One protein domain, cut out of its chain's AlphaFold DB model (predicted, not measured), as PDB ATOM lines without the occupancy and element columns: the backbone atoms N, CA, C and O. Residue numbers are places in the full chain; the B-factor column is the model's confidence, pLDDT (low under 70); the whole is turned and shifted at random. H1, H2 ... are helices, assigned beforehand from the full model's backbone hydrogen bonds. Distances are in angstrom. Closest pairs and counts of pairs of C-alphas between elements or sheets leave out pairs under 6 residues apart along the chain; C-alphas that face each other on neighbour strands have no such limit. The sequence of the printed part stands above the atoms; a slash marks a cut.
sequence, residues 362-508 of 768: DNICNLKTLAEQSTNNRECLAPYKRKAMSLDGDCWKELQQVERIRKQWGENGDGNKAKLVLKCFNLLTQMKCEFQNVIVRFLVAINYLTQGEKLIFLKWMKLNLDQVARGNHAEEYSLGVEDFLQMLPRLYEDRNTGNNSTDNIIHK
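This is residues 362 to 508 of the 768 residues of the protein "VLIG-type G domain-containing protein" of Xenopus tropicalis (UniProt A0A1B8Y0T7). The helix H5 lies in the middle of an all-helical body, with H1 and H4 beside it in a loosely aligned three-helix bundle, the long helix H6 crossing H1, and H3 meeting H5 near the beginning of H5. H7 starts at H6, with Val 481 close to Lys 462, and runs away from it about perpendicular to H5, while the short H2 and H8 touch no helix and the loop of residues 410 to 415 sticks out. The printed part has 147 residues with eight named helices, H1 to H8 in order along it, and no named strand. It is compact, with a radius of gyration of the C-alphas of 15.3 A and spans of 48 by 40 by 28 A.

H1, residues 362 to 375, begins with C-alpha 362 at (59.179, 19.681, -29.208) and measures 20.0 A. H2 is residues 378 to 384. H3 is residues 393 to 409, 25.7 A; H4 is residues 417 to 430, 20.4 A; H5 is residues 437 to 448, 16.5 A. H6, residues 451 to 471, is the longest at 30.8 A and ends with C-alpha 471 at (45.959, 20.627, -54.242). H7 is residues 481 to 493, 20.0 A. H8, residues 503 to 506, ends with C-alpha 506 at (31.362, 10.562, -24.728).

H5 is the hub, touching H1, H3, H4 and H6. H1, H4 and H5 form a bundle, three helices grouped together. H4 and H5 are a helical hairpin at a shallow tilt of 23 degrees, with closest C-alphas Val 421 and Ala 445 6.4 A apart. H1 touches H5 with residues 370 to 375 alone, closest at the C-alphas of Ser 374 and Val 438, 5.1 A. H1 touches H6 at a steep tilt of 47 degrees, the closest C-alphas being Ala 371 and Met 461, 5.1 A. H3 touches H5 with residues 395 to 399 alone, the closest C-alphas being Leu 399 and Val 440, 6.8 A. H7 touches H6 with residue 481 alone, 5.6 A from Lys 462 between C-alphas. H5 and H7 are close but not clearly touching, about perpendicular at 82 degrees. H3 and H8 are near each other. H2 and H3 are apart. In H1, H4, H5 and H6 every O i to N i+4 pair is within hydrogen-bond range; H3 has 12 of 13, H7 6 of 9, and H2 0 of 3 with 1 of 4 O i to N i+3 pairs; H8 is too short for an i+4 pair.

The C-alphas of Asn 412 and His 473 are the two farthest apart, 48.5 A. The printed part has no cut, and no link is long. The mean pLDDT of the printed part is 70.0, with residues 376 to 415, 427 to 437, 471 to 478 and 495 to 505 under 70.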
ATOM      1  N   ASP A 362      59.645  21.074 -29.355       84.75
ATOM      2  CA  ASP A 362      59.179  19.681 -29.208       84.75
ATOM      3  C   ASP A 362      57.651  19.587 -29.114       84.75
ATOM      4  O   ASP A 362      57.031  18.672 -29.654       84.75
ATOM      5  N   ASN A 363      57.029  20.546 -28.424       85.12
ATOM      6  CA  ASN A 363      55.586  20.569 -28.257       85.12
ATOM      7  C   ASN A 363      54.847  20.790 -29.584       85.12
ATOM      8  O   ASN A 363      53.974  19.998 -29.935       85.12
ATOM      9  N   ILE A 364      55.214  21.831 -30.336       85.56
ATOM     10  CA  ILE A 364      54.558  22.160 -31.608       85.56
ATOM     11  C   ILE A 364      54.833  21.068 -32.645       85.56
ATOM     12  O   ILE A 364      53.912  20.664 -33.350       85.56
ATOM     13  N   CYS A 365      56.049  20.520 -32.679       87.44
ATOM     14  CA  CYS A 365      56.414  19.425 -33.578       87.44
ATOM     15  C   CYS A 365      55.588  18.148 -33.319       87.44
ATOM     16  O   CYS A 365      55.062  17.536 -34.255       87.44
ATOM     17  N   ASN A 366      55.384  17.776 -32.047       87.81
ATOM     18  CA  ASN A 366      54.522  16.643 -31.694       87.81
ATOM     19  C   ASN A 366      53.067  16.881 -32.135       87.81
ATOM     20  O   ASN A 366      52.440  15.978 -32.685       87.81
ATOM     21  N   LEU A 367      52.534  18.089 -31.929       90.69
ATOM     22  CA  LEU A 367      51.163  18.452 -32.318       90.69
ATOM     23  C   LEU A 367      50.975  18.499 -33.837       90.69
ATOM     24  O   LEU A 367      49.944  18.044 -34.331       90.69
ATOM     25  N   LYS A 368      51.982  18.981 -34.571       91.88
ATOM     26  CA  LYS A 368      52.037  18.925 -36.035       91.88
ATOM     27  C   LYS A 368      51.952  17.482 -36.523       91.88
ATOM     28  O   LYS A 368      51.068  17.152 -37.306       91.88
ATOM     29  N   THR A 369      52.793  16.604 -35.975       88.75
ATOM     30  CA  THR A 369      52.811  15.174 -36.324       88.75
ATOM     31  C   THR A 369      51.465  14.506 -36.022       88.75
ATOM     32  O   THR A 369      50.958  13.730 -36.830       88.75
ATOM     33  N   LEU A 370      50.850  14.821 -34.875       88.31
ATOM     34  CA  LEU A 370      49.509  14.343 -34.527       88.31
ATOM     35  C   LEU A 370      48.469  14.772 -35.567       88.31
ATOM     36  O   LEU A 370      47.694  13.942 -36.039       88.31
ATOM     37  N   ALA A 371      48.457  16.052 -35.941       89.00
ATOM     38  CA  ALA A 371      47.524  16.577 -36.928       89.00
ATOM     39  C   ALA A 371      47.740  15.952 -38.314       89.00
ATOM     40  O   ALA A 371      46.774  15.525 -38.937       89.00
ATOM     41  N   GLU A 372      48.988  15.811 -38.767       87.25
ATOM     42  CA  GLU A 372      49.342  15.138 -40.024       87.25
ATOM     43  C   GLU A 372      48.847  13.685 -40.048       87.25
ATOM     44  O   GLU A 372      48.202  13.253 -41.003       87.25
ATOM     45  N   GLN A 373      49.056  12.931 -38.967       81.25
ATOM     46  CA  GLN A 373      48.537  11.565 -38.845       81.25
ATOM     47  C   GLN A 373      47.000  11.505 -38.820       81.25
ATOM     48  O   GLN A 373      46.427  10.467 -39.168       81.25
ATOM     49  N   SER A 374      46.328  12.589 -38.432       78.94
ATOM     50  CA  SER A 374      44.872  12.730 -38.521       78.94
ATOM     51  C   SER A 374      44.381  13.165 -39.907       78.94
ATOM     52  O   SER A 374      43.210  12.959 -40.202       78.94
ATOM     53  N   THR A 375      45.231  13.721 -40.778       78.06
ATOM     54  CA  THR A 375      44.809  14.286 -42.079       78.06
ATOM     55  C   THR A 375      45.387  13.585 -43.318       78.06
ATOM     56  O   THR A 375      44.857  13.761 -44.411       78.06
ATOM     57  N   ASN A 376      46.447  12.777 -43.196       65.94
ATOM     58  CA  ASN A 376      47.230  12.287 -44.346       65.94
ATOM     59  C   ASN A 376      46.579  11.177 -45.208       65.94
ATOM     60  O   ASN A 376      47.042  10.944 -46.326       65.94
ATOM     61  N   ASN A 377      45.503  10.510 -44.769       63.47
ATOM     62  CA  ASN A 377      44.855   9.442 -45.555       63.47
ATOM     63  C   ASN A 377      43.825   9.996 -46.560       63.47
ATOM     64  O   ASN A 377      42.620  10.015 -46.309       63.47
ATOM     65  N   ARG A 378      44.320  10.417 -47.734       55.62
ATOM     66  CA  ARG A 378      43.551  11.086 -48.807       55.62
ATOM     67  C   ARG A 378      42.414  10.243 -49.403       55.62
ATOM     68  O   ARG A 378      41.328  10.770 -49.617       55.62
ATOM     69  N   GLU A 379      42.623   8.943 -49.625       54.09
ATOM     70  CA  GLU A 379      41.586   8.033 -50.156       54.09
ATOM     71  C   GLU A 379      40.450   7.773 -49.151       54.09
ATOM     72  O   GLU A 379      39.327   7.455 -49.537       54.09
ATOM     73  N   CYS A 380      40.723   7.952 -47.852       53.81
ATOM     74  CA  CYS A 380      39.747   7.724 -46.791       53.81
ATOM     75  C   CYS A 380      38.767   8.884 -46.619       53.81
ATOM     76  O   CYS A 380      37.654   8.632 -46.187       53.81
ATOM     77  N   LEU A 381      39.148  10.129 -46.930       56.97
ATOM     78  CA  LEU A 381      38.382  11.331 -46.569       56.97
ATOM     79  C   LEU A 381      37.172  11.602 -47.490       56.97
ATOM     80  O   LEU A 381      36.113  12.007 -47.013       56.97
ATOM     81  N   ALA A 382      37.278  11.314 -48.791       56.47
ATOM     82  CA  ALA A 382      36.213  11.599 -49.766       56.47
ATOM     83  C   ALA A 382      34.888  10.819 -49.545       56.47
ATOM     84  O   ALA A 382      33.817  11.391 -49.770       56.47
ATOM     85  N   PRO A 383      34.891   9.544 -49.093       54.06
ATOM     86  CA  PRO A 383      33.671   8.832 -48.704       54.06
ATOM     87  C   PRO A 383      32.942   9.410 -47.475       54.06
ATOM     88  O   PRO A 383      31.719   9.278 -47.409       54.06
ATOM     89  N   TYR A 384      33.640  10.056 -46.527       56.50
ATOM     90  CA  TYR A 384      33.034  10.577 -45.283       56.50
ATOM     91  C   TYR A 384      32.145  11.805 -45.491       56.50
ATOM     92  O   TYR A 384      31.256  12.044 -44.684       56.50
ATOM     93  N   LYS A 385      32.319  12.552 -46.588       53.75
ATOM     94  CA  LYS A 385      31.364  13.610 -46.962       53.75
ATOM     95  C   LYS A 385      30.033  13.025 -47.473       53.75
ATOM     96  O   LYS A 385      29.003  13.675 -47.380       53.75
ATOM     97  N   ARG A 386      30.045  11.792 -48.013       51.47
ATOM     98  CA  ARG A 386      28.882  11.121 -48.638       51.47
ATOM     99  C   ARG A 386      28.134  10.149 -47.723       51.47
ATOM    100  O   ARG A 386      26.938   9.949 -47.914       51.47
ATOM    101  N   LYS A 387      28.815   9.512 -46.769       51.62
ATOM    102  CA  LYS A 387      28.180   8.708 -45.714       51.62
ATOM    103  C   LYS A 387      28.145   9.539 -44.441       51.62
ATOM    104  O   LYS A 387      29.190  10.016 -44.016       51.62
ATOM    105  N   ALA A 388      26.964   9.691 -43.842       46.66
ATOM    106  CA  ALA A 388      26.828  10.321 -42.535       46.66
ATOM    107  C   ALA A 388      27.851   9.718 -41.555       46.66
ATOM    108  O   ALA A 388      28.032   8.502 -41.504       46.66
ATOM    109  N   MET A 389      28.558  10.591 -40.841       54.59
ATOM    110  CA  MET A 389      29.662  10.272 -39.934       54.59
ATOM    111  C   MET A 389      29.168   9.463 -38.712       54.59
ATOM    112  O   MET A 389      28.974  10.025 -37.638       54.59
ATOM    113  N   SER A 390      28.932   8.156 -38.862       52.12
ATOM    114  CA  SER A 390      28.643   7.233 -37.755       52.12
ATOM    115  C   SER A 390      29.885   6.413 -37.399       52.12
ATOM    116  O   SER A 390      30.599   5.941 -38.285       52.12
ATOM    117  N   LEU A 391      30.156   6.224 -36.102       56.19
ATOM    118  CA  LEU A 391      31.193   5.291 -35.647       56.19
ATOM    119  C   LEU A 391      30.659   3.856 -35.726       56.19
ATOM    120  O   LEU A 391      29.726   3.502 -35.003       56.19
ATOM    121  N   ASP A 392      31.280   3.023 -36.560       58.56
ATOM    122  CA  ASP A 392      30.951   1.597 -36.650       58.56
ATOM    123  C   ASP A 392      31.416   0.824 -35.397       58.56
ATOM    124  O   ASP A 392      32.277   1.266 -34.631       58.56
ATOM    125  N   GLY A 393      30.875  -0.383 -35.192       57.25
ATOM    126  CA  GLY A 393      31.149  -1.226 -34.016       57.25
ATOM    127  C   GLY A 393      32.630  -1.541 -33.751       57.25
ATOM    128  O   GLY A 393      33.007  -1.769 -32.600       57.25
ATOM    129  N   ASP A 394      33.482  -1.533 -34.777       60.38
ATOM    130  CA  ASP A 394      34.923  -1.758 -34.624       60.38
ATOM    131  C   ASP A 394      35.663  -0.516 -34.098       60.38
ATOM    132  O   ASP A 394      36.531  -0.656 -33.233       60.38
ATOM    133  N   CYS A 395      35.232   0.698 -34.466       59.59
ATOM    134  CA  CYS A 395      35.765   1.954 -33.916       59.59
ATOM    135  C   CYS A 395      35.594   2.026 -32.393       59.59
ATOM    136  O   CYS A 395      36.469   2.489 -31.656       59.59
ATOM    137  N   TRP A 396      34.458   1.532 -31.898       63.31
ATOM    138  CA  TRP A 396      34.179   1.492 -30.467       63.31
ATOM    139  C   TRP A 396      35.130   0.556 -29.718       63.31
ATOM    140  O   TRP A 396      35.572   0.888 -28.617       63.31
ATOM    141  N   LYS A 397      35.511  -0.583 -30.312       64.44
ATOM    142  CA  LYS A 397      36.490  -1.509 -29.714       64.44
ATOM    143  C   LYS A 397      37.878  -0.874 -29.623       64.44
ATOM    144  O   LYS A 397      38.547  -1.032 -28.600       64.44
ATOM    145  N   GLU A 398      38.285  -0.127 -30.648       63.34
ATOM    146  CA  GLU A 398      39.555   0.610 -30.661       63.34
ATOM    147  C   GLU A 398      39.596   1.666 -29.551       63.34
ATOM    148  O   GLU A 398      40.545   1.715 -28.763       63.34
ATOM    149  N   LEU A 399      38.527   2.459 -29.414       65.00
ATOM    150  CA  LEU A 399      38.431   3.489 -28.381       65.00
ATOM    151  C   LEU A 399      38.499   2.887 -26.960       65.00
ATOM    152  O   LEU A 399      39.197   3.417 -26.093       65.00
ATOM    153  N   GLN A 400      37.866   1.728 -26.732       66.50
ATOM    154  CA  GLN A 400      37.986   0.983 -25.467       66.50
ATOM    155  C   GLN A 400      39.418   0.508 -25.191       66.50
ATOM    156  O   GLN A 400      39.866   0.493 -24.040       66.50
ATOM    157  N   GLN A 401      40.151   0.093 -26.224       67.38
ATOM    158  CA  GLN A 401      41.536  -0.340 -26.076       67.38
ATOM    159  C   GLN A 401      42.455   0.831 -25.706       67.38
ATOM    160  O   GLN A 401      43.310   0.673 -24.832       67.38
ATOM    161  N   VAL A 402      42.223   2.019 -26.276       66.44
ATOM    162  CA  VAL A 402      42.934   3.255 -25.900       66.44
ATOM    163  C   VAL A 402      42.724   3.590 -24.424       66.44
ATOM    164  O   VAL A 402      43.687   3.892 -23.718       66.44
ATOM    165  N   GLU A 403      41.495   3.474 -23.911       67.12
ATOM    166  CA  GLU A 403      41.231   3.706 -22.486       67.12
ATOM    167  C   GLU A 403      41.984   2.734 -21.567       67.12
ATOM    168  O   GLU A 403      42.466   3.131 -20.501       67.12
ATOM    169  N   ARG A 404      42.116   1.461 -21.967       69.56
ATOM    170  CA  ARG A 404      42.899   0.469 -21.209       69.56
ATOM    171  C   ARG A 404      44.379   0.837 -21.173       69.56
ATOM    172  O   ARG A 404      44.983   0.773 -20.104       69.56
ATOM    173  N   ILE A 405      44.935   1.257 -22.309       67.50
ATOM    174  CA  ILE A 405      46.333   1.695 -22.420       67.50
ATOM    175  C   ILE A 405      46.577   2.930 -21.541       67.50
ATOM    176  O   ILE A 405      47.566   2.981 -20.812       67.50
ATOM    177  N   ARG A 406      45.641   3.887 -21.512       66.19
ATOM    178  CA  ARG A 406      45.734   5.065 -20.639       66.19
ATOM    179  C   ARG A 406      45.815   4.689 -19.163       66.19
ATOM    180  O   ARG A 406      46.669   5.213 -18.453       66.19
ATOM    181  N   LYS A 407      44.940   3.794 -18.689       68.62
ATOM    182  CA  LYS A 407      44.937   3.363 -17.278       68.62
ATOM    183  C   LYS A 407      46.280   2.753 -16.854       68.62
ATOM    184  O   LYS A 407      46.641   2.855 -15.689       68.62
ATOM    185  N   GLN A 408      47.032   2.172 -17.792       64.19
ATOM    186  CA  GLN A 408      48.367   1.620 -17.545       64.19
ATOM    187  C   GLN A 408      49.477   2.681 -17.479       64.19
ATOM    188  O   GLN A 408      50.527   2.408 -16.905       64.19
ATOM    189  N   TRP A 409      49.280   3.876 -18.046       63.84
ATOM    190  CA  TRP A 409      50.295   4.940 -18.059       63.84
ATOM    191  C   TRP A 409      50.319   5.806 -16.793       63.84
ATOM    192  O   TRP A 409      51.276   6.549 -16.604       63.84
ATOM    193  N   GLY A 410      49.337   5.645 -15.900       53.78
ATOM    194  CA  GLY A 410      49.257   6.359 -14.624       53.78
ATOM    195  C   GLY A 410      48.917   7.847 -14.775       53.78
ATOM    196  O   GLY A 410      49.274   8.499 -15.750       53.78
ATOM    197  N   GLU A 411      48.230   8.412 -13.783       52.59
ATOM    198  CA  GLU A 411      47.964   9.862 -13.696       52.59
ATOM    199  C   GLU A 411      49.190  10.671 -13.213       52.59
ATOM    200  O   GLU A 411      49.119  11.891 -13.101       52.59
ATOM    201  N   ASN A 412      50.338  10.015 -12.995       48.03
ATOM    202  CA  ASN A 412      51.572  10.612 -12.477       48.03
ATOM    203  C   ASN A 412      52.646  10.733 -13.566       48.03
ATOM    204  O   ASN A 412      53.639  10.005 -13.565       48.03
ATOM    205  N   GLY A 413      52.459  11.667 -14.492       47.53
ATOM    206  CA  GLY A 413      53.489  12.036 -15.454       47.53
ATOM    207  C   GLY A 413      53.406  13.517 -15.769       47.53
ATOM    208  O   GLY A 413      52.572  13.926 -16.570       47.53
ATOM    209  N   ASP A 414      54.297  14.297 -15.163       46.81
ATOM    210  CA  ASP A 414      54.553  15.723 -15.416       46.81
ATOM    211  C   ASP A 414      55.226  15.935 -16.797       46.81
ATOM    212  O   ASP A 414      56.246  16.600 -16.949       46.81
ATOM    213  N   GLY A 415      54.725  15.228 -17.815       57.72
ATOM    214  CA  GLY A 415      55.289  15.140 -19.155       57.72
ATOM    215  C   GLY A 415      54.359  15.734 -20.207       57.72
ATOM    216  O   GLY A 415      53.138  15.716 -20.062       57.72
ATOM    217  N   ASN A 416      54.956  16.232 -21.294       70.25
ATOM    218  CA  ASN A 416      54.261  16.747 -22.476       70.25
ATOM    219  C   ASN A 416      53.134  15.781 -22.921       70.25
ATOM    220  O   ASN A 416      53.412  14.645 -23.328       70.25
ATOM    221  N   LYS A 417      51.866  16.221 -22.838       77.75
ATOM    222  CA  LYS A 417      50.704  15.370 -23.142       77.75
ATOM    223  C   LYS A 417      50.617  15.055 -24.627       77.75
ATOM    224  O   LYS A 417      50.273  13.922 -24.964       77.75
ATOM    225  N   ALA A 418      50.998  15.985 -25.504       78.62
ATOM    226  CA  ALA A 418      51.091  15.720 -26.938       78.62
ATOM    227  C   ALA A 418      51.989  14.510 -27.242       78.62
ATOM    228  O   ALA A 418      51.621  13.650 -28.039       78.62
ATOM    229  N   LYS A 419      53.113  14.355 -26.533       80.81
ATOM    230  CA  LYS A 419      54.001  13.188 -26.685       80.81
ATOM    231  C   LYS A 419      53.325  11.868 -26.288       80.81
ATOM    232  O   LYS A 419      53.541  10.842 -26.936       80.81
ATOM    233  N   LEU A 420      52.506  11.873 -25.235       76.19
ATOM    234  CA  LEU A 420      51.746  10.691 -24.804       76.19
ATOM    235  C   LEU A 420      50.653  10.332 -25.815       76.19
ATOM    236  O   LEU A 420      50.510   9.166 -26.182       76.19
ATOM    237  N   VAL A 421      49.925  11.333 -26.309       78.00
ATOM    238  CA  VAL A 421      48.917  11.150 -27.362       78.00
ATOM    239  C   VAL A 421      49.569  10.616 -28.641       78.00
ATOM    240  O   VAL A 421      49.041   9.693 -29.256       78.00
ATOM    241  N   LEU A 422      50.764  11.094 -28.994       76.38
ATOM    242  CA  LEU A 422      51.504  10.608 -30.161       76.38
ATOM    243  C   LEU A 422      51.910   9.139 -30.010       76.38
ATOM    244  O   LEU A 422      51.797   8.351 -30.948       76.38
ATOM    245  N   LYS A 423      52.293   8.723 -28.800       75.88
ATOM    246  CA  LYS A 423      52.519   7.306 -28.495       75.88
ATOM    247  C   LYS A 423      51.240   6.476 -28.671       75.88
ATOM    248  O   LYS A 423      51.323   5.368 -29.200       75.88
ATOM    249  N   CYS A 424      50.074   6.995 -28.272       73.31
ATOM    250  CA  CYS A 424      48.781   6.347 -28.536       73.31
ATOM    251  C   CYS A 424      48.521   6.201 -30.037       73.31
ATOM    252  O   CYS A 424      48.152   5.116 -30.478       73.31
ATOM    253  N   PHE A 425      48.736   7.261 -30.820       73.31
ATOM    254  CA  PHE A 425      48.521   7.232 -32.268       73.31
ATOM    255  C   PHE A 425      49.400   6.177 -32.945       73.31
ATOM    256  O   PHE A 425      48.904   5.370 -33.728       73.31
ATOM    257  N   ASN A 426      50.681   6.108 -32.574       75.69
ATOM    258  CA  ASN A 426      51.597   5.104 -33.110       75.69
ATOM    259  C   ASN A 426      51.128   3.671 -32.791       75.69
ATOM    260  O   ASN A 426      51.184   2.798 -33.653       75.69
ATOM    261  N   LEU A 427      50.596   3.416 -31.592       69.88
ATOM    262  CA  LEU A 427      50.021   2.106 -31.258       69.88
ATOM    263  C   LEU A 427      48.765   1.792 -32.084       69.88
ATOM    264  O   LEU A 427      48.628   0.669 -32.562       69.88
ATOM    265  N   LEU A 428      47.890   2.779 -32.310       67.00
ATOM    266  CA  LEU A 428      46.712   2.624 -33.174       67.00
ATOM    267  C   LEU A 428      47.104   2.296 -34.623       67.00
ATOM    268  O   LEU A 428      46.467   1.462 -35.261       67.00
ATOM    269  N   THR A 429      48.183   2.894 -35.144       64.12
ATOM    270  CA  THR A 429      48.674   2.598 -36.506       64.12
ATOM    271  C   THR A 429      49.227   1.176 -36.658       64.12
ATOM    272  O   THR A 429      49.113   0.587 -37.730       64.12
ATOM    273  N   GLN A 430      49.779   0.583 -35.593       64.25
ATOM    274  CA  GLN A 430      50.346  -0.774 -35.623       64.25
ATOM    275  C   GLN A 430      49.280  -1.881 -35.697       64.25
ATOM    276  O   GLN A 430      49.599  -3.017 -36.047       64.25
ATOM    277  N   MET A 431      48.012  -1.569 -35.412       60.06
ATOM    278  CA  MET A 431      46.918  -2.546 -35.333       60.06
ATOM    279  C   MET A 431      46.297  -2.940 -36.696       60.06
ATOM    280  O   MET A 431      45.287  -3.635 -36.711       60.06
ATOM    281  N   LYS A 432      46.906  -2.575 -37.841       50.59
ATOM    282  CA  LYS A 432      46.463  -2.929 -39.216       50.59
ATOM    283  C   LYS A 432      44.970  -2.652 -39.501       50.59
ATOM    284  O   LYS A 432      44.254  -3.522 -39.986       50.59
ATOM    285  N   CYS A 433      44.505  -1.430 -39.245       46.88
ATOM    286  CA  CYS A 433      43.180  -0.955 -39.670       46.88
ATOM    287  C   CYS A 433      43.317   0.438 -40.306       46.88
ATOM    288  O   CYS A 433      43.516   1.438 -39.614       46.88
ATOM    289  N   GLU A 434      43.289   0.501 -41.640       49.75
ATOM    290  CA  GLU A 434      43.712   1.691 -42.399       49.75
ATOM    291  C   GLU A 434      42.621   2.766 -42.586       49.75
ATOM    292  O   GLU A 434      42.965   3.926 -42.808       49.75
ATOM    293  N   PHE A 435      41.326   2.446 -42.435       44.31
ATOM    294  CA  PHE A 435      40.257   3.297 -42.997       44.31
ATOM    295  C   PHE A 435      39.363   4.083 -42.005       44.31
ATOM    296  O   PHE A 435      38.821   5.119 -42.391       44.31
ATOM    297  N   GLN A 436      39.218   3.674 -40.735       53.09
ATOM    298  CA  GLN A 436      38.287   4.298 -39.755       53.09
ATOM    299  C   GLN A 436      38.974   5.090 -38.618       53.09
ATOM    300  O   GLN A 436      38.352   5.611 -37.695       53.09
ATOM    301  N   ASN A 437      40.292   5.248 -38.736       64.31
ATOM    302  CA  ASN A 437      41.205   5.665 -37.671       64.31
ATOM    303  C   ASN A 437      41.250   7.195 -37.432       64.31
ATOM    304  O   ASN A 437      41.684   7.655 -36.379       64.31
ATOM    305  N   VAL A 438      40.817   8.008 -38.400       73.00
ATOM    306  CA  VAL A 438      40.972   9.479 -38.374       73.00
ATOM    307  C   VAL A 438      40.091  10.144 -37.306       73.00
ATOM    308  O   VAL A 438      40.571  10.989 -36.549       73.00
ATOM    309  N   ILE A 439      38.831   9.717 -37.181       73.62
ATOM    310  CA  ILE A 439      37.888  10.249 -36.182       73.62
ATOM    311  C   ILE A 439      38.312   9.826 -34.773       73.62
ATOM    312  O   ILE A 439      38.337  10.649 -33.860       73.62
ATOM    313  N   VAL A 440      38.713   8.564 -34.594       74.06
ATOM    314  CA  VAL A 440      39.223   8.058 -33.310       74.06
ATOM    315  C   VAL A 440      40.459   8.849 -32.879       74.06
ATOM    316  O   VAL A 440      40.522   9.312 -31.743       74.06
ATOM    317  N   ARG A 441      41.409   9.091 -33.790       79.62
ATOM    318  CA  ARG A 441      42.586   9.939 -33.538       79.62
ATOM    319  C   ARG A 441      42.193  11.355 -33.124       79.62
ATOM    320  O   ARG A 441      42.687  11.845 -32.109       79.62
ATOM    321  N   PHE A 442      41.266  11.984 -33.845       84.88
ATOM    322  CA  PHE A 442      40.729  13.297 -33.482       84.88
ATOM    323  C   PHE A 442      40.122  13.306 -32.069       84.88
ATOM    324  O   PHE A 442      40.503  14.136 -31.243       84.88
ATOM    325  N   LEU A 443      39.247  12.343 -31.755       80.12
ATOM    326  CA  LEU A 443      38.610  12.217 -30.442       80.12
ATOM    327  C   LEU A 443      39.635  12.008 -29.325       80.12
ATOM    328  O   LEU A 443      39.520  12.619 -28.262       80.12
ATOM    329  N   VAL A 444      40.653  11.180 -29.558       80.38
ATOM    330  CA  VAL A 444      41.750  10.955 -28.611       80.38
ATOM    331  C   VAL A 444      42.534  12.252 -28.391       80.38
ATOM    332  O   VAL A 444      42.723  12.655 -27.244       80.38
ATOM    333  N   ALA A 445      42.937  12.953 -29.452       87.19
ATOM    334  CA  ALA A 445      43.663  14.215 -29.321       87.19
ATOM    335  C   ALA A 445      42.854  15.254 -28.531       87.19
ATOM    336  O   ALA A 445      43.322  15.774 -27.518       87.19
ATOM    337  N   ILE A 446      41.603  15.500 -28.916       86.06
ATOM    338  CA  ILE A 446      40.805  16.574 -28.322       86.06
ATOM    339  C   ILE A 446      40.377  16.289 -26.869       86.06
ATOM    340  O   ILE A 446      40.157  17.221 -26.093       86.06
ATOM    341  N   ASN A 447      40.312  15.016 -26.460       83.00
ATOM    342  CA  ASN A 447      40.016  14.634 -25.077       83.00
ATOM    343  C   ASN A 447      41.238  14.683 -24.150       83.00
ATOM    344  O   ASN A 447      41.076  14.932 -22.955       83.00
ATOM    345  N   TYR A 448      42.443  14.416 -24.663       82.31
ATOM    346  CA  TYR A 448      43.622  14.202 -23.814       82.31
ATOM    347  C   TYR A 448      44.649  15.334 -23.840       82.31
ATOM    348  O   TYR A 448      45.401  15.476 -22.873       82.31
ATOM    349  N   LEU A 449      44.668  16.157 -24.887       87.31
ATOM    350  CA  LEU A 449      45.505  17.354 -24.937       87.31
ATOM    351  C   LEU A 449      45.054  18.393 -23.893       87.31
ATOM    352  O   LEU A 449      43.885  18.460 -23.505       87.31
ATOM    353  N   THR A 450      45.989  19.212 -23.410       86.56
ATOM    354  CA  THR A 450      45.673  20.426 -22.637       86.56
ATOM    355  C   THR A 450      44.954  21.453 -23.511       86.56
ATOM    356  O   THR A 450      45.007  21.379 -24.734       86.56
ATOM    357  N   GLN A 451      44.292  22.437 -22.898       82.31
ATOM    358  CA  GLN A 451      43.550  23.467 -23.634       82.31
ATOM    359  C   GLN A 451      44.421  24.178 -24.688       82.31
ATOM    360  O   GLN A 451      44.060  24.190 -25.857       82.31
ATOM    361  N   GLY A 452      45.620  24.653 -24.324       82.69
ATOM    362  CA  GLY A 452      46.538  25.293 -25.278       82.69
ATOM    363  C   GLY A 452      47.041  24.360 -26.390       82.69
ATOM    364  O   GLY A 452      47.135  24.769 -27.545       82.69
ATOM    365  N   GLU A 453      47.309  23.087 -26.077       88.50
ATOM    366  CA  GLU A 453      47.698  22.087 -27.083       88.50
ATOM    367  C   GLU A 453      46.554  21.782 -28.068       88.50
ATOM    368  O   GLU A 453      46.819  21.599 -29.255       88.50
ATOM    369  N   LYS A 454      45.289  21.763 -27.613       89.00
ATOM    370  CA  LYS A 454      44.118  21.558 -28.488       89.00
ATOM    371  C   LYS A 454      44.016  22.651 -29.545       89.00
ATOM    372  O   LYS A 454      43.785  22.328 -30.705       89.00
ATOM    373  N   LEU A 455      44.222  23.913 -29.164       87.19
ATOM    374  CA  LEU A 455      44.174  25.048 -30.093       87.19
ATOM    375  C   LEU A 455      45.198  24.884 -31.219       87.19
ATOM    376  O   LEU A 455      44.850  24.967 -32.395       87.19
ATOM    377  N   ILE A 456      46.444  24.571 -30.859       89.62
ATOM    378  CA  ILE A 456      47.534  24.358 -31.819       89.62
ATOM    379  C   ILE A 456      47.270  23.118 -32.689       89.62
ATOM    380  O   ILE A 456      47.494  23.159 -33.897       89.62
ATOM    381  N   PHE A 457      46.759  22.026 -32.109       92.25
ATOM    382  CA  PHE A 457      46.383  20.819 -32.850       92.25
ATOM    383  C   PHE A 457      45.280  21.090 -33.883       92.25
ATOM    384  O   PHE A 457      45.438  20.740 -35.051       92.25
ATOM    385  N   LEU A 458      44.190  21.753 -33.480       90.12
ATOM    386  CA  LEU A 458      43.092  22.131 -34.376       90.12
ATOM    387  C   LEU A 458      43.581  23.071 -35.483       90.12
ATOM    388  O   LEU A 458      43.176  22.938 -36.637       90.12
ATOM    389  N   LYS A 459      44.498  23.982 -35.151       89.19
ATOM    390  CA  LYS A 459      45.120  24.881 -36.120       89.19
ATOM    391  C   LYS A 459      45.943  24.126 -37.162       89.19
ATOM    392  O   LYS A 459      45.767  24.366 -38.351       89.19
ATOM    393  N   TRP A 460      46.770  23.164 -36.751       91.94
ATOM    394  CA  TRP A 460      47.488  22.299 -37.690       91.94
ATOM    395  C   TRP A 460      46.552  21.450 -38.546       91.94
ATOM    396  O   TRP A 460      46.772  21.340 -39.750       91.94
ATOM    397  N   MET A 461      45.482  20.899 -37.967       89.06
ATOM    398  CA  MET A 461      44.475  20.184 -38.755       89.06
ATOM    399  C   MET A 461      43.875  21.081 -39.838       89.06
ATOM    400  O   MET A 461      43.775  20.649 -40.982       89.06
ATOM    401  N   LYS A 462      43.540  22.335 -39.505       87.12
ATOM    402  CA  LYS A 462      43.027  23.316 -40.471       87.12
ATOM    403  C   LYS A 462      44.023  23.562 -41.596       87.12
ATOM    404  O   LYS A 462      43.657  23.439 -42.759       87.12
ATOM    405  N   LEU A 463      45.282  23.842 -41.257       87.31
ATOM    406  CA  LEU A 463      46.342  24.089 -42.239       87.31
ATOM    407  C   LEU A 463      46.536  22.902 -43.191       87.31
ATOM    408  O   LEU A 463      46.612  23.098 -44.405       87.31
ATOM    409  N   ASN A 464      46.559  21.679 -42.658       86.12
ATOM    410  CA  ASN A 464      46.738  20.462 -43.447       86.12
ATOM    411  C   ASN A 464      45.540  20.193 -44.367       86.12
ATOM    412  O   ASN A 464      45.717  19.890 -45.546       86.12
ATOM    413  N   LEU A 465      44.316  20.308 -43.841       82.31
ATOM    414  CA  LEU A 465      43.089  20.110 -44.614       82.31
ATOM    415  C   LEU A 465      42.945  21.164 -45.719       82.31
ATOM    416  O   LEU A 465      42.626  20.818 -46.855       82.31
ATOM    417  N   ASP A 466      43.274  22.424 -45.427       80.62
ATOM    418  CA  ASP A 466      43.307  23.497 -46.420       80.62
ATOM    419  C   ASP A 466      44.355  23.249 -47.511       80.62
ATOM    420  O   ASP A 466      44.091  23.492 -48.687       80.62
ATOM    421  N   GLN A 467      45.535  22.735 -47.155       79.56
ATOM    422  CA  GLN A 467      46.560  22.369 -48.134       79.56
ATOM    423  C   GLN A 467      46.086  21.235 -49.054       79.56
ATOM    424  O   GLN A 467      46.294  21.294 -50.266       79.56
ATOM    425  N   VAL A 468      45.414  20.221 -48.499       76.75
ATOM    426  CA  VAL A 468      44.810  19.133 -49.286       76.75
ATOM    427  C   VAL A 468      43.709  19.669 -50.203       76.75
ATOM    428  O   VAL A 468      43.647  19.273 -51.366       76.75
ATOM    429  N   ALA A 469      42.878  20.591 -49.713       74.06
ATOM    430  CA  ALA A 469      41.820  21.218 -50.498       74.06
ATOM    431  C   ALA A 469      42.373  22.003 -51.699       74.06
ATOM    432  O   ALA A 469      41.852  21.861 -52.799       74.06
ATOM    433  N   ARG A 470      43.458  22.772 -51.519       72.88
ATOM    434  CA  ARG A 470      44.089  23.561 -52.598       72.88
ATOM    435  C   ARG A 470      44.763  22.703 -53.671       72.88
ATOM    436  O   ARG A 470      44.785  23.092 -54.834       72.88
ATOM    437  N   GLY A 471      45.309  21.543 -53.298       63.38
ATOM    438  CA  GLY A 471      45.959  20.627 -54.242       63.38
ATOM    439  C   GLY A 471      44.993  19.871 -55.164       63.38
ATOM    440  O   GLY A 471      45.418  19.339 -56.189       63.38
ATOM    441  N   ASN A 472      43.702  19.820 -54.822       56.62
ATOM    442  CA  ASN A 472      42.679  19.141 -55.608       56.62
ATOM    443  C   ASN A 472      41.898  20.171 -56.439       56.62
ATOM    444  O   ASN A 472      41.095  20.918 -55.897       56.62
ATOM    445  N   HIS A 473      42.016  20.146 -57.769       46.75
ATOM    446  CA  HIS A 473      41.137  20.912 -58.677       46.75
ATOM    447  C   HIS A 473      39.653  20.460 -58.652       46.75
ATOM    448  O   HIS A 473      38.869  20.860 -59.507       46.75
ATOM    449  N   ALA A 474      39.268  19.602 -57.703       45.06
ATOM    450  CA  ALA A 474      37.905  19.144 -57.472       45.06
ATOM    451  C   ALA A 474      37.375  19.798 -56.186       45.06
ATOM    452  O   ALA A 474      37.484  19.238 -55.094       45.06
ATOM    453  N   GLU A 475      36.808  20.997 -56.330       47.78
ATOM    454  CA  GLU A 475      36.222  21.793 -55.240       47.78
ATOM    455  C   GLU A 475      35.092  21.052 -54.489       47.78
ATOM    456  O   GLU A 475      34.831  21.339 -53.321       47.78
ATOM    457  N   GLU A 476      34.484  20.025 -55.097       45.91
ATOM    458  CA  GLU A 476      33.340  19.285 -54.540       45.91
ATOM    459  C   GLU A 476      33.629  18.512 -53.227       45.91
ATOM    460  O   GLU A 476      32.693  18.208 -52.480       45.91
ATOM    461  N   TYR A 477      34.893  18.214 -52.876       54.06
ATOM    462  CA  TYR A 477      35.221  17.269 -51.783       54.06
ATOM    463  C   TYR A 477      36.251  17.761 -50.748       54.06
ATOM    464  O   TYR A 477      36.959  16.941 -50.160       54.06
ATOM    465  N   SER A 478      36.352  19.068 -50.484       61.34
ATOM    466  CA  SER A 478      37.183  19.546 -49.362       61.34
ATOM    467  C   SER A 478      36.492  19.321 -48.005       61.34
ATOM    468  O   SER A 478      35.305  19.617 -47.878       61.34
ATOM    469  N   LEU A 479      37.221  18.759 -47.027       71.81
ATOM    470  CA  LEU A 479      36.824  18.726 -45.610       71.81
ATOM    471  C   LEU A 479      37.529  19.857 -44.854       71.81
ATOM    472  O   LEU A 479      38.710  20.105 -45.095       71.81
ATOM    473  N   GLY A 480      36.826  20.486 -43.918       76.56
ATOM    474  CA  GLY A 480      37.351  21.431 -42.934       76.56
ATOM    475  C   GLY A 480      37.452  20.824 -41.533       76.56
ATOM    476  O   GLY A 480      37.006  19.708 -41.273       76.56
ATOM    477  N   VAL A 481      38.034  21.568 -40.590       80.81
ATOM    478  CA  VAL A 481      38.029  21.177 -39.162       80.81
ATOM    479  C   VAL A 481      36.617  21.261 -38.589       80.81
ATOM    480  O   VAL A 481      36.253  20.515 -37.684       80.81
ATOM    481  N   GLU A 482      35.807  22.148 -39.150       77.88
ATOM    482  CA  GLU A 482      34.402  22.346 -38.843       77.88
ATOM    483  C   GLU A 482      33.616  21.043 -39.024       77.88
ATOM    484  O   GLU A 482      32.835  20.692 -38.144       77.88
ATOM    485  N   ASP A 483      33.904  20.263 -40.074       76.19
ATOM    486  CA  ASP A 483      33.294  18.945 -40.294       76.19
ATOM    487  C   ASP A 483      33.591  17.981 -39.136       76.19
ATOM    488  O   ASP A 483      32.728  17.216 -38.709       76.19
ATOM    489  N   PHE A 484      34.801  18.048 -38.567       79.81
ATOM    490  CA  PHE A 484      35.162  17.228 -37.412       79.81
ATOM    491  C   PHE A 484      34.448  17.660 -36.133       79.81
ATOM    492  O   PHE A 484      34.059  16.820 -35.321       79.81
ATOM    493  N   LEU A 485      34.261  18.965 -35.949       82.44
ATOM    494  CA  LEU A 485      33.533  19.511 -34.806       82.44
ATOM    495  C   LEU A 485      32.031  19.200 -34.892       82.44
ATOM    496  O   LEU A 485      31.421  18.878 -33.872       82.44
ATOM    497  N   GLN A 486      31.458  19.201 -36.099       76.75
ATOM    498  CA  GLN A 486      30.063  18.822 -36.366       76.75
ATOM    499  C   GLN A 486      29.770  17.337 -36.080       76.75
ATOM    500  O   GLN A 486      28.615  16.957 -35.884       76.75
ATOM    501  N   MET A 487      30.793  16.483 -35.966       76.62
ATOM    502  CA  MET A 487      30.605  15.097 -35.514       76.62
ATOM    503  C   MET A 487      30.240  14.992 -34.036       76.62
ATOM    504  O   MET A 487      29.515  14.077 -33.655       76.62
ATOM    505  N   LEU A 488      30.749  15.891 -33.190       83.06
ATOM    506  CA  LEU A 488      30.589  15.773 -31.739       83.06
ATOM    507  C   LEU A 488      29.112  15.724 -31.299       83.06
ATOM    508  O   LEU A 488      28.780  14.806 -30.543       83.06
ATOM    509  N   PRO A 489      28.214  16.607 -31.798       79.94
ATOM    510  CA  PRO A 489      26.784  16.499 -31.520       79.94
ATOM    511  C   PRO A 489      26.198  15.141 -31.911       79.94
ATOM    512  O   PRO A 489      25.520  14.510 -31.106       79.94
ATOM    513  N   ARG A 490      26.497  14.658 -33.123       75.62
ATOM    514  CA  ARG A 490      25.936  13.406 -33.660       75.62
ATOM    515  C   ARG A 490      26.349  12.199 -32.819       75.62
ATOM    516  O   ARG A 490      25.500  11.400 -32.442       75.62
ATOM    517  N   LEU A 491      27.628  12.114 -32.448       75.94
ATOM    518  CA  LEU A 491      28.150  11.053 -31.578       75.94
ATOM    519  C   LEU A 491      27.542  11.078 -30.174       75.94
ATOM    520  O   LEU A 491      27.435  10.042 -29.517       75.94
ATOM    521  N   TYR A 492      27.191  12.264 -29.688       80.31
ATOM    522  CA  TYR A 492      26.581  12.425 -28.379       80.31
ATOM    523  C   TYR A 492      25.084  12.087 -28.373       80.31
ATOM    524  O   TYR A 492      24.591  11.529 -27.391       80.31
ATOM    525  N   GLU A 493      24.375  12.419 -29.453       77.81
ATOM    526  CA  GLU A 493      22.938  12.179 -29.632       77.81
ATOM    527  C   GLU A 493      22.633  10.711 -29.972       77.81
ATOM    528  O   GLU A 493      21.713  10.136 -29.394       77.81
ATOM    529  N   ASP A 494      23.446  10.067 -30.820       71.12
ATOM    530  CA  ASP A 494      23.289   8.668 -31.266       71.12
ATOM    531  C   ASP A 494      23.698   7.630 -30.199       71.12
ATOM    532  O   ASP A 494      24.036   6.480 -30.484       71.12
ATOM    533  N   ARG A 495      23.693   8.020 -28.920       64.12
ATOM    534  CA  ARG A 495      23.924   7.095 -27.810       64.12
ATOM    535  C   ARG A 495      22.766   6.107 -27.698       64.12
ATOM    536  O   ARG A 495      21.872   6.257 -26.864       64.12
ATOM    537  N   ASN A 496      22.840   5.035 -28.475       49.66
ATOM    538  CA  ASN A 496      22.142   3.805 -28.162       49.66
ATOM    539  C   ASN A 496      22.708   3.251 -26.847       49.66
ATOM    540  O   ASN A 496      23.901   2.995 -26.696       49.66
ATOM    541  N   THR A 497      21.822   3.119 -25.871       47.62
ATOM    542  CA  THR A 497      22.037   2.659 -24.498       47.62
ATOM    543  C   THR A 497      22.708   1.276 -24.418       47.62
ATOM    544  O   THR A 497      22.018   0.272 -24.238       47.62
ATOM    545  N   GLY A 498      24.041   1.193 -24.516       48.09
ATOM    546  CA  GLY A 498      24.754  -0.062 -24.244       48.09
ATOM    547  C   GLY A 498      26.269  -0.094 -24.493       48.09
ATOM    548  O   GLY A 498      26.692  -0.547 -25.549       48.09
ATOM    549  N   ASN A 499      27.084   0.292 -23.497       48.97
ATOM    550  CA  ASN A 499      28.193  -0.489 -22.892       48.97
ATOM    551  C   ASN A 499      29.175   0.410 -22.097       48.97
ATOM    552  O   ASN A 499      29.729   1.379 -22.605       48.97
ATOM    553  N   ASN A 500      29.477  -0.012 -20.863       53.78
ATOM    554  CA  ASN A 500      29.962   0.807 -19.736       53.78
ATOM    555  C   ASN A 500      31.411   1.364 -19.781       53.78
ATOM    556  O   ASN A 500      31.879   1.876 -18.765       53.78
ATOM    557  N   SER A 501      32.173   1.250 -20.876       51.91
ATOM    558  CA  SER A 501      33.563   1.768 -20.932       51.91
ATOM    559  C   SER A 501      33.720   2.999 -21.826       51.91
ATOM    560  O   SER A 501      34.183   4.028 -21.341       51.91
ATOM    561  N   THR A 502      33.246   2.950 -23.074       53.62
ATOM    562  CA  THR A 502      33.270   4.080 -24.030       53.62
ATOM    563  C   THR A 502      32.413   5.269 -23.611       53.62
ATOM    564  O   THR A 502      32.684   6.391 -24.038       53.62
ATOM    565  N   ASP A 503      31.451   5.051 -22.712       60.34
ATOM    566  CA  ASP A 503      30.645   6.105 -22.095       60.34
ATOM    567  C   ASP A 503      31.503   7.216 -21.462       60.34
ATOM    568  O   ASP A 503      31.130   8.386 -21.525       60.34
ATOM    569  N   ASN A 504      32.691   6.907 -20.923       66.25
ATOM    570  CA  ASN A 504      33.514   7.904 -20.225       66.25
ATOM    571  C   ASN A 504      34.067   9.012 -21.133       66.25
ATOM    572  O   ASN A 504      34.243  10.138 -20.666       66.25
ATOM    573  N   ILE A 505      34.374   8.716 -22.400       69.06
ATOM    574  CA  ILE A 505      34.843   9.723 -23.366       69.06
ATOM    575  C   ILE A 505      33.652  10.540 -23.853       69.06
ATOM    576  O   ILE A 505      33.706  11.768 -23.839       69.06
ATOM    577  N   ILE A 506      32.548   9.877 -24.208       73.12
ATOM    578  CA  ILE A 506      31.362  10.562 -24.728       73.12
ATOM    579  C   ILE A 506      30.761  11.483 -23.650       73.12
ATOM    580  O   ILE A 506      30.325  12.589 -23.958       73.12
ATOM    581  N   HIS A 507      30.753  11.080 -22.368       78.88
ATOM    582  CA  HIS A 507      30.255  11.910 -21.252       78.88
ATOM    583  C   HIS A 507      31.074  13.172 -21.011       78.88
ATOM    584  O   HIS A 507      30.553  14.117 -20.431       78.88
ATOM    585  N   LYS A 508      32.322  13.221 -21.481       83.88
ATOM    586  CA  LYS A 508      33.159  14.422 -21.395       83.88
ATOM    587  C   LYS A 508      32.970  15.364 -22.576       83.88
ATOM    588  O   LYS A 508      33.439  16.497 -22.504       83.88
TER     589      LYS A 508